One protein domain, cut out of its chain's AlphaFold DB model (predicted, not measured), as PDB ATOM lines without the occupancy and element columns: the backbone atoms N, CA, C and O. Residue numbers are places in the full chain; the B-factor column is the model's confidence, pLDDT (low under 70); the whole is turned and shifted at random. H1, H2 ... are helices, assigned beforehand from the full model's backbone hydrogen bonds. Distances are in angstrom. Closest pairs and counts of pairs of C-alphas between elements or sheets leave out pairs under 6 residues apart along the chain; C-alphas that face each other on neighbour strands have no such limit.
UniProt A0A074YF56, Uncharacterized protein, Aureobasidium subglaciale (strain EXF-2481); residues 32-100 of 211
ATOM      1  N   GLU A  32     247.070 360.314 227.612       40.81
ATOM      2  CA  GLU A  32     247.947 360.204 228.803       40.81
ATOM      3  C   GLU A  32     248.302 361.563 229.425       40.81
ATOM      4  O   GLU A  32     248.490 361.677 230.635       40.81
ATOM      5  N   ASN A  33     248.368 362.612 228.602       41.97
ATOM      6  CA  ASN A  33     248.566 363.984 229.075       41.97
ATOM      7  C   ASN A  33     247.257 364.671 229.489       41.97
ATOM      8  O   ASN A  33     247.299 365.761 230.055       41.97
ATOM      9  N   LEU A  34     246.103 364.071 229.189       44.28
ATOM     10  CA  LEU A  34     244.786 364.618 229.510       44.28
ATOM     11  C   LEU A  34     244.193 364.003 230.771       44.28
ATOM     12  O   LEU A  34     243.589 364.740 231.534       44.28
ATOM     13  N   SER A  35     244.396 362.704 231.018       45.97
ATOM     14  CA  SER A  35     243.942 362.050 232.256       45.97
ATOM     15  C   SER A  35     244.642 362.597 233.501       45.97
ATOM     16  O   SER A  35     244.087 362.547 234.590       45.97
ATOM     17  N   LYS A  36     245.847 363.159 233.339       46.78
ATOM     18  CA  LYS A  36     246.601 363.833 234.408       46.78
ATOM     19  C   LYS A  36     246.242 365.309 234.589       46.78
ATOM     20  O   LYS A  36     246.729 365.934 235.527       46.78
ATOM     21  N   ARG A  37     245.460 365.902 233.683       56.09
ATOM     22  CA  ARG A  37     244.968 367.272 233.862       56.09
ATOM     23  C   ARG A  37     243.682 367.183 234.660       56.09
ATOM     24  O   ARG A  37     242.747 366.530 234.212       56.09
ATOM     25  N   ALA A  38     243.643 367.848 235.811       65.06
ATOM     26  CA  ALA A  38     242.395 368.057 236.527       65.06
ATOM     27  C   ALA A  38     241.350 368.614 235.546       65.06
ATOM     28  O   ALA A  38     241.655 369.530 234.771       65.06
ATOM     29  N   SER A  39     240.154 368.021 235.529       73.81
ATOM     30  CA  SER A  39     239.040 368.563 234.755       73.81
ATOM     31  C   SER A  39     238.801 370.001 235.224       73.81
ATOM     32  O   SER A  39     238.661 370.207 236.432       73.81
ATOM     33  N   PRO A  40     238.803 370.996 234.318       83.12
ATOM     34  CA  PRO A  40     238.608 372.383 234.709       83.12
ATOM     35  C   PRO A  40     237.269 372.554 235.423       83.12
ATOM     36  O   PRO A  40     236.266 371.951 235.032       83.12
ATOM     37  N   THR A  41     237.252 373.401 236.442       86.50
ATOM     38  CA  THR A  41     236.026 373.794 237.140       86.50
ATOM     39  C   THR A  41     235.079 374.546 236.201       86.50
ATOM     40  O   THR A  41     235.484 375.094 235.172       86.50
ATOM     41  N   GLU A  42     233.793 374.617 236.549       83.88
ATOM     42  CA  GLU A  42     232.795 375.296 235.714       83.88
ATOM     43  C   GLU A  42     233.113 376.788 235.498       83.88
ATOM     44  O   GLU A  42     232.944 377.306 234.391       83.88
ATOM     45  N   ALA A  43     233.679 377.448 236.513       86.06
ATOM     46  CA  ALA A  43     234.155 378.826 236.421       86.06
ATOM     47  C   ALA A  43     235.332 378.976 235.439       86.06
ATOM     48  O   ALA A  43     235.344 379.896 234.620       86.06
ATOM     49  N   GLU A  44     236.290 378.044 235.452       85.62
ATOM     50  CA  GLU A  44     237.407 378.038 234.498       85.62
ATOM     51  C   GLU A  44     236.926 377.771 233.071       85.62
ATOM     52  O   GLU A  44     237.409 378.401 232.130       85.62
ATOM     53  N   LEU A  45     235.939 376.885 232.894       85.62
ATOM     54  CA  LEU A  45     235.352 376.612 231.584       85.62
ATOM     55  C   LEU A  45     234.727 377.869 230.976       85.62
ATOM     56  O   LEU A  45     234.904 378.097 229.781       85.62
ATOM     57  N   LEU A  46     234.038 378.704 231.757       87.69
ATOM     58  CA  LEU A  46     233.433 379.947 231.260       87.69
ATOM     59  C   LEU A  46     234.467 380.926 230.683       87.69
ATOM     60  O   LEU A  46     234.165 381.604 229.701       87.69
ATOM     61  N   GLY A  47     235.691 380.934 231.219       88.94
ATOM     62  CA  GLY A  47     236.815 381.711 230.689       88.94
ATOM     63  C   GLY A  47     237.459 381.125 229.423       88.94
ATOM     64  O   GLY A  47     238.290 381.779 228.794       88.94
ATOM     65  N   MET A  48     237.099 379.901 229.017       90.50
ATOM     66  CA  MET A  48     237.672 379.236 227.846       90.50
ATOM     67  C   MET A  48     236.883 379.492 226.555       90.50
ATOM     68  O   MET A  48     235.673 379.743 226.533       90.50
ATOM     69  N   SER A  49     237.565 379.306 225.420       92.88
ATOM     70  CA  SER A  49     236.917 379.326 224.105       92.88
ATOM     71  C   SER A  49     235.793 378.286 224.005       92.88
ATOM     72  O   SER A  49     235.852 377.210 224.605       92.88
ATOM     73  N   THR A  50     234.773 378.573 223.192       88.94
ATOM     74  CA  THR A  50     233.609 377.687 222.983       88.94
ATOM     75  C   THR A  50     234.020 376.272 222.573       88.94
ATOM     76  O   THR A  50     233.456 375.285 223.044       88.94
ATOM     77  N   ARG A  51     235.070 376.157 221.750       85.50
ATOM     78  CA  ARG A  51     235.638 374.871 221.326       85.50
ATOM     79  C   ARG A  51     236.226 374.079 222.495       85.50
ATOM     80  O   ARG A  51     236.024 372.869 222.563       85.50
ATOM     81  N   MET A  52     236.956 374.742 223.392       83.62
ATOM     82  CA  MET A  52     237.559 374.104 224.566       83.62
ATOM     83  C   MET A  52     236.500 373.724 225.604       83.62
ATOM     84  O   MET A  52     236.552 372.620 226.138       83.62
ATOM     85  N   ARG A  53     235.480 374.566 225.804       86.88
ATOM     86  CA  ARG A  53     234.310 374.240 226.635       86.88
ATOM     87  C   ARG A  53     233.597 372.978 226.163       86.88
ATOM     88  O   ARG A  53     233.368 372.066 226.951       86.88
ATOM     89  N   TYR A  54     233.277 372.909 224.870       86.38
ATOM     90  CA  TYR A  54     232.663 371.724 224.267       86.38
ATOM     91  C   TYR A  54     233.541 370.481 224.440       86.38
ATOM     92  O   TYR A  54     233.047 369.411 224.782       86.38
ATOM     93  N   TYR A  55     234.849 370.639 224.227       85.31
ATOM     94  CA  TYR A  55     235.818 369.566 224.386       85.31
ATOM     95  C   TYR A  55     235.813 368.987 225.806       85.31
ATOM     96  O   TYR A  55     235.612 367.786 225.951       85.31
ATOM     97  N   TYR A  56     235.978 369.819 226.838       83.44
ATOM     98  CA  TYR A  56     236.027 369.351 228.225       83.44
ATOM     99  C   TYR A  56     234.691 368.778 228.708       83.44
ATOM    100  O   TYR A  56     234.690 367.729 229.335       83.44
ATOM    101  N   ARG A  57     233.550 369.361 228.319       83.31
ATOM    102  CA  ARG A  57     232.223 368.800 228.653       83.31
ATOM    103  C   ARG A  57     231.979 367.410 228.062       83.31
ATOM    104  O   ARG A  57     231.192 366.641 228.597       83.31
ATOM    105  N   LYS A  58     232.611 367.093 226.931       82.88
ATOM    106  CA  LYS A  58     232.494 365.788 226.266       82.88
ATOM    107  C   LYS A  58     233.584 364.798 226.675       82.88
ATOM    108  O   LYS A  58     233.524 363.646 226.257       82.88
ATOM    109  N   MET A  59     234.570 365.216 227.468       76.94
ATOM    110  CA  MET A  59     235.656 364.332 227.896       76.94
ATOM    111  C   MET A  59     235.189 363.255 228.872       76.94
ATOM    112  O   MET A  59     235.752 362.167 228.842       76.94
ATOM    113  N   ASP A  60     234.156 363.503 229.672       75.50
ATOM    114  CA  ASP A  60     233.655 362.499 230.618       75.50
ATOM    115  C   ASP A  60     232.786 361.433 229.931       75.50
ATOM    116  O   ASP A  60     232.752 360.278 230.363       75.50
ATOM    117  N   ASP A  61     232.196 361.762 228.778       81.44
ATOM    118  CA  ASP A  61     231.395 360.854 227.953       81.44
ATOM    119  C   ASP A  61     232.279 359.730 227.355       81.44
ATOM    120  O   ASP A  61     233.151 359.985 226.507       81.44
ATOM    121  N   PRO A  62     232.097 358.465 227.781       78.19
ATOM    122  CA  PRO A  62     232.921 357.353 227.315       78.19
ATOM    123  C   PRO A  62     232.698 357.033 225.828       78.19
ATOM    124  O   PRO A  62     233.642 356.627 225.144       78.19
ATOM    125  N   VAL A  63     231.492 357.262 225.296       84.31
ATOM    126  CA  VAL A  63     231.150 356.998 223.890       84.31
ATOM    127  C   VAL A  63     231.829 358.025 222.993       84.31
ATOM    128  O   VAL A  63     232.487 357.670 222.009       84.31
ATOM    129  N   TRP A  64     231.748 359.305 223.362       85.19
ATOM    130  CA  TRP A  64     232.422 360.367 222.621       85.19
ATOM    131  C   TRP A  64     233.944 360.201 222.636       85.19
ATOM    132  O   TRP A  64     234.591 360.371 221.594       85.19
ATOM    133  N   ARG A  65     234.519 359.826 223.790       78.38
ATOM    134  CA  ARG A  65     235.953 359.527 223.915       78.38
ATOM    135  C   ARG A  65     236.376 358.418 222.962       78.38
ATOM    136  O   ARG A  65     237.321 358.619 222.200       78.38
ATOM    137  N   ARG A  66     235.659 357.292 222.957       76.94
ATOM    138  CA  ARG A  66     235.972 356.156 222.082       76.94
ATOM    139  C   ARG A  66     235.892 356.542 220.606       76.94
ATOM    140  O   ARG A  66     236.883 356.408 219.895       76.94
ATOM    141  N   ALA A  67     234.798 357.179 220.187       81.75
ATOM    142  CA  ALA A  67     234.627 357.648 218.811       81.75
ATOM    143  C   ALA A  67     235.706 358.661 218.380       81.75
ATOM    144  O   ALA A  67     236.134 358.690 217.224       81.75
ATOM    145  N   ARG A  68     236.171 359.521 219.295       82.75
ATOM    146  CA  ARG A  68     237.294 360.432 219.035       82.75
ATOM    147  C   ARG A  68     238.604 359.670 218.839       82.75
ATOM    148  O   ARG A  68     239.338 360.014 217.911       82.75
ATOM    149  N   CYS A  69     238.895 358.684 219.685       76.50
ATOM    150  CA  CYS A  69     240.082 357.845 219.549       76.50
ATOM    151  C   CYS A  69     240.066 357.079 218.225       76.50
ATOM    152  O   CYS A  69     241.062 357.116 217.509       76.50
ATOM    153  N   ASP A  70     238.926 356.505 217.840       79.31
ATOM    154  CA  ASP A  70     238.774 355.780 216.575       79.31
ATOM    155  C   ASP A  70     239.010 356.694 215.363       79.31
ATOM    156  O   ASP A  70     239.793 356.360 214.470       79.31
ATOM    157  N   ARG A  71     238.437 357.910 215.358       84.81
ATOM    158  CA  ARG A  71     238.712 358.917 214.313       84.81
ATOM    159  C   ARG A  71     240.191 359.281 214.233       84.81
ATOM    160  O   ARG A  71     240.728 359.450 213.141       84.81
ATOM    161  N   GLN A  72     240.846 359.430 215.382       78.06
ATOM    162  CA  GLN A  72     242.258 359.781 215.439       78.06
ATOM    163  C   GLN A  72     243.143 358.625 214.958       78.06
ATOM    164  O   GLN A  72     244.092 358.860 214.213       78.06
ATOM    165  N   LEU A  73     242.818 357.387 215.335       76.88
ATOM    166  CA  LEU A  73     243.494 356.184 214.855       76.88
ATOM    167  C   LEU A  73     243.366 356.052 213.341       76.88
ATOM    168  O   LEU A  73     244.387 355.867 212.684       76.88
ATOM    169  N   LYS A  74     242.156 356.222 212.793       84.81
ATOM    170  CA  LYS A  74     241.920 356.210 211.346       84.81
ATOM    171  C   LYS A  74     242.732 357.295 210.638       84.81
ATOM    172  O   LYS A  74     243.489 356.992 209.728       84.81
ATOM    173  N   TYR A  75     242.669 358.538 211.121       85.06
ATOM    174  CA  TYR A  75     243.460 359.640 210.564       85.06
ATOM    175  C   TYR A  75     244.960 359.317 210.519       85.06
ATOM    176  O   TYR A  75     245.617 359.539 209.504       85.06
ATOM    177  N   TRP A  76     245.521 358.787 211.610       78.88
ATOM    178  CA  TRP A  76     246.939 358.425 211.653       78.88
ATOM    179  C   TRP A  76     247.273 357.200 210.810       78.88
ATOM    180  O   TRP A  76     248.390 357.121 210.309       78.88
ATOM    181  N   HIS A  77     246.347 356.255 210.674       81.75
ATOM    182  CA  HIS A  77     246.495 355.117 209.778       81.75
ATOM    183  C   HIS A  77     246.613 355.600 208.329       81.75
ATOM    184  O   HIS A  77     247.642 355.363 207.703       81.75
ATOM    185  N   ASP A  78     245.640 356.384 207.863       83.38
ATOM    186  CA  ASP A  78     245.582 356.893 206.487       83.38
ATOM    187  C   ASP A  78     246.815 357.754 206.152       83.38
ATOM    188  O   ASP A  78     247.409 357.646 205.081       83.38
ATOM    189  N   ARG A  79     247.279 358.568 207.111       82.50
ATOM    190  CA  ARG A  79     248.514 359.358 206.964       82.50
ATOM    191  C   ARG A  79     249.785 358.518 206.912       82.50
ATOM    192  O   ARG A  79     250.748 358.929 206.283       82.50
ATOM    193  N   ARG A  80     249.821 357.368 207.584       76.56
ATOM    194  CA  ARG A  80     250.981 356.462 207.560       76.56
ATOM    195  C   ARG A  80     251.029 355.590 206.314       76.56
ATOM    196  O   ARG A  80     252.079 355.023 206.051       76.56
ATOM    197  N   THR A  81     249.927 355.472 205.583       83.19
ATOM    198  CA  THR A  81     249.881 354.804 204.277       83.19
ATOM    199  C   THR A  81     250.150 355.759 203.111       83.19
ATOM    200  O   THR A  81     250.457 355.301 202.018       83.19
ATOM    201  N   ASP A  82     250.059 357.073 203.337       88.75
ATOM    202  CA  ASP A  82     250.310 358.116 202.338       88.75
ATOM    203  C   ASP A  82     251.829 358.343 202.121       88.75
ATOM    204  O   ASP A  82     252.519 358.825 203.033       88.75
ATOM    205  N   PRO A  83     252.374 358.030 200.929       89.19
ATOM    206  CA  PRO A  83     253.802 358.161 200.646       89.19
ATOM    207  C   PRO A  83     254.296 359.616 200.660       89.19
ATOM    208  O   PRO A  83     255.427 359.865 201.090       89.19
ATOM    209  N   GLU A  84     253.472 360.594 200.268       92.31
ATOM    210  CA  GLU A  84     253.859 362.010 200.318       92.31
ATOM    211  C   GLU A  84     253.976 362.494 201.762       92.31
ATOM    212  O   GLU A  84     254.911 363.222 202.122       92.31
ATOM    213  N   PHE A  85     253.048 362.061 202.619       86.25
ATOM    214  CA  PHE A  85     253.096 362.375 204.040       86.25
ATOM    215  C   PHE A  85     254.338 361.776 204.703       86.25
ATOM    216  O   PHE A  85     255.028 362.489 205.438       86.25
ATOM    217  N   ILE A  86     254.666 360.513 204.402       84.56
ATOM    218  CA  ILE A  86     255.885 359.858 204.896       84.56
ATOM    219  C   ILE A  86     257.122 360.656 204.475       84.56
ATOM    220  O   ILE A  86     257.954 360.998 205.321       84.56
ATOM    221  N   GLN A  87     257.239 361.004 203.191       87.19
ATOM    222  CA  GLN A  87     258.400 361.728 202.677       87.19
ATOM    223  C   GLN A  87     258.519 363.127 203.304       87.19
ATOM    224  O   GLN A  87     259.610 363.568 203.680       87.19
ATOM    225  N   LYS A  88     257.397 363.834 203.477       87.56
ATOM    226  CA  LYS A  88     257.355 365.143 204.143       87.56
ATOM    227  C   LYS A  88     257.737 365.048 205.620       87.56
ATOM    228  O   LYS A  88     258.458 365.921 206.118       87.56
ATOM    229  N   GLU A  89     257.282 364.012 206.322       83.62
ATOM    230  CA  GLU A  89     257.647 363.761 207.716       83.62
ATOM    231  C   GLU A  89     259.141 363.440 207.837       83.62
ATOM    232  O   GLU A  89     259.813 364.036 208.676       83.62
ATOM    233  N   GLN A  90     259.687 362.592 206.957       79.00
ATOM    234  CA  GLN A  90     261.122 362.299 206.892       79.00
ATOM    235  C   GLN A  90     261.949 363.567 206.664       79.00
ATOM    236  O   GLN A  90     262.856 363.842 207.444       79.00
ATOM    237  N   ARG A  91     261.595 364.402 205.677       84.12
ATOM    238  CA  ARG A  91     262.276 365.689 205.434       84.12
ATOM    239  C   ARG A  91     262.193 366.624 206.640       84.12
ATOM    240  O   ARG A  91     263.150 367.332 206.940       84.12
ATOM    241  N   SER A  92     261.056 366.648 207.334       79.12
ATOM    242  CA  SER A  92     260.868 367.477 208.532       79.12
ATOM    243  C   SER A  92     261.694 366.966 209.714       79.12
ATOM    244  O   SER A  92     262.297 367.768 210.423       79.12
ATOM    245  N   ARG A  93     261.762 365.641 209.900       73.81
ATOM    246  CA  ARG A  93     262.629 364.997 210.893       73.81
ATOM    247  C   ARG A  93     264.093 365.264 210.586       73.81
ATOM    248  O   ARG A  93     264.808 365.666 211.493       73.81
ATOM    249  N   GLN A  94     264.507 365.120 209.329       73.88
ATOM    250  CA  GLN A  94     265.872 365.405 208.897       73.88
ATOM    251  C   GLN A  94     266.241 366.851 209.228       73.88
ATOM    252  O   GLN A  94     267.149 367.075 210.011       73.88
ATOM    253  N   LYS A  95     265.424 367.825 208.806       80.00
ATOM    254  CA  LYS A  95     265.616 369.243 209.162       80.00
ATOM    255  C   LYS A  95     265.667 369.485 210.671       80.00
ATOM    256  O   LYS A  95     266.383 370.377 211.114       80.00
ATOM    257  N   TYR A  96     264.879 368.755 211.460       69.88
ATOM    258  CA  TYR A  96     264.914 368.847 212.919       69.88
ATOM    259  C   TYR A  96     266.232 368.316 213.495       69.88
ATOM    260  O   TYR A  96     266.785 368.948 214.393       69.88
ATOM    261  N   PHE A  97     266.738 367.188 212.987       62.47
ATOM    262  CA  PHE A  97     268.028 366.631 213.393       62.47
ATOM    263  C   PHE A  97     269.199 367.502 212.922       62.47
ATOM    264  O   PHE A  97     270.064 367.802 213.737       62.47
ATOM    265  N   ASP A  98     269.169 367.999 211.684       67.31
ATOM    266  CA  ASP A  98     270.198 368.876 211.106       67.31
ATOM    267  C   ASP A  98     270.304 370.213 211.856       67.31
ATOM    268  O   ASP A  98     271.390 370.739 212.075       67.31
ATOM    269  N   LYS A  99     269.160 370.784 212.266       69.12
ATOM    270  CA  LYS A  99     269.105 372.045 213.027       69.12
ATOM    271  C   LYS A  99     269.325 371.859 214.521       69.12
ATOM    272  O   LYS A  99     269.384 372.851 215.252       69.12
ATOM    273  N   ARG A 100     269.386 370.620 215.010       57.03
ATOM    274  CA  ARG A 100     269.703 370.375 216.409       57.03
ATOM    275  C   ARG A 100     271.190 370.690 216.555       57.03
ATOM    276  O   ARG A 100     271.990 369.986 215.946       57.03
TER     277      ARG A 100
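This is residues 32 to 100 of the 211 residues of an uncharacterized protein of Aureobasidium subglaciale (strain EXF-2481) (UniProt A0A074YF56). The long helix H3 makes the crossbar of an open three-sided bracket, with H4 as one arm at a sharp corner and H2, followed by the short H1, as the other arm. The inside of the bracket is largely empty, and the leading stretch, residues 32 to 41, runs to H1 without a named element. The printed part has 69 residues with four named helices, in the order H1, H2, H3, H4, and no named strand; the class is all helix. The whole is extended, with a radius of gyration of the C-alphas of 17.3 A and spans of 45 by 30 by 22 A, only just elongated.

H3, residues 62 to 81, is 28.7 A long from C-alpha 62 at (232.921, 357.353, 227.315) to C-alpha 81. H4, residues 83 to 98, is 22.2 A long and ends at C-alpha 98 at (270.198, 368.876, 211.106). H2, residues 50 to 59, is 14.4 A long. H1, residues 42 to 46, is 6.5 A long and begins at C-alpha 42 at (232.795, 375.296, 235.714).

H3 and H4 only just touch, with 3 pairs of C-alphas within 8 A, and only at the corner; their closest C-alphas, of Arg 79 and Phe 85, are 6.2 A apart. Their lines are about perpendicular, at 87 degrees. H3 and H2 only just touch, again with 3 pairs and only at the corner, closest at the C-alphas of Met 59 and Arg 65, 6.2 A; at 73 degrees they are only just about perpendicular. H2 and H1 only just touch, with 3 pairs and only at the corner, closest at the C-alphas of Leu 45 and Arg 53, 5.6 A. H1 and H3, H1 and H4, and H2 and H4 are apart. In H1, H2, H3 and H4 every O i to N i+4 pair is within hydrogen-bond range.

The two farthest C-alphas, of Ala 43 and Pro 83, are 45.7 A apart. The printed part has no cut, and its three links between helices are tight. Residues 69 to 79, 81 to 88 and 90 to 100 stand free. The mean pLDDT of the printed part is 78.3, with residues 32 to 38 and 96 to 100 under 70.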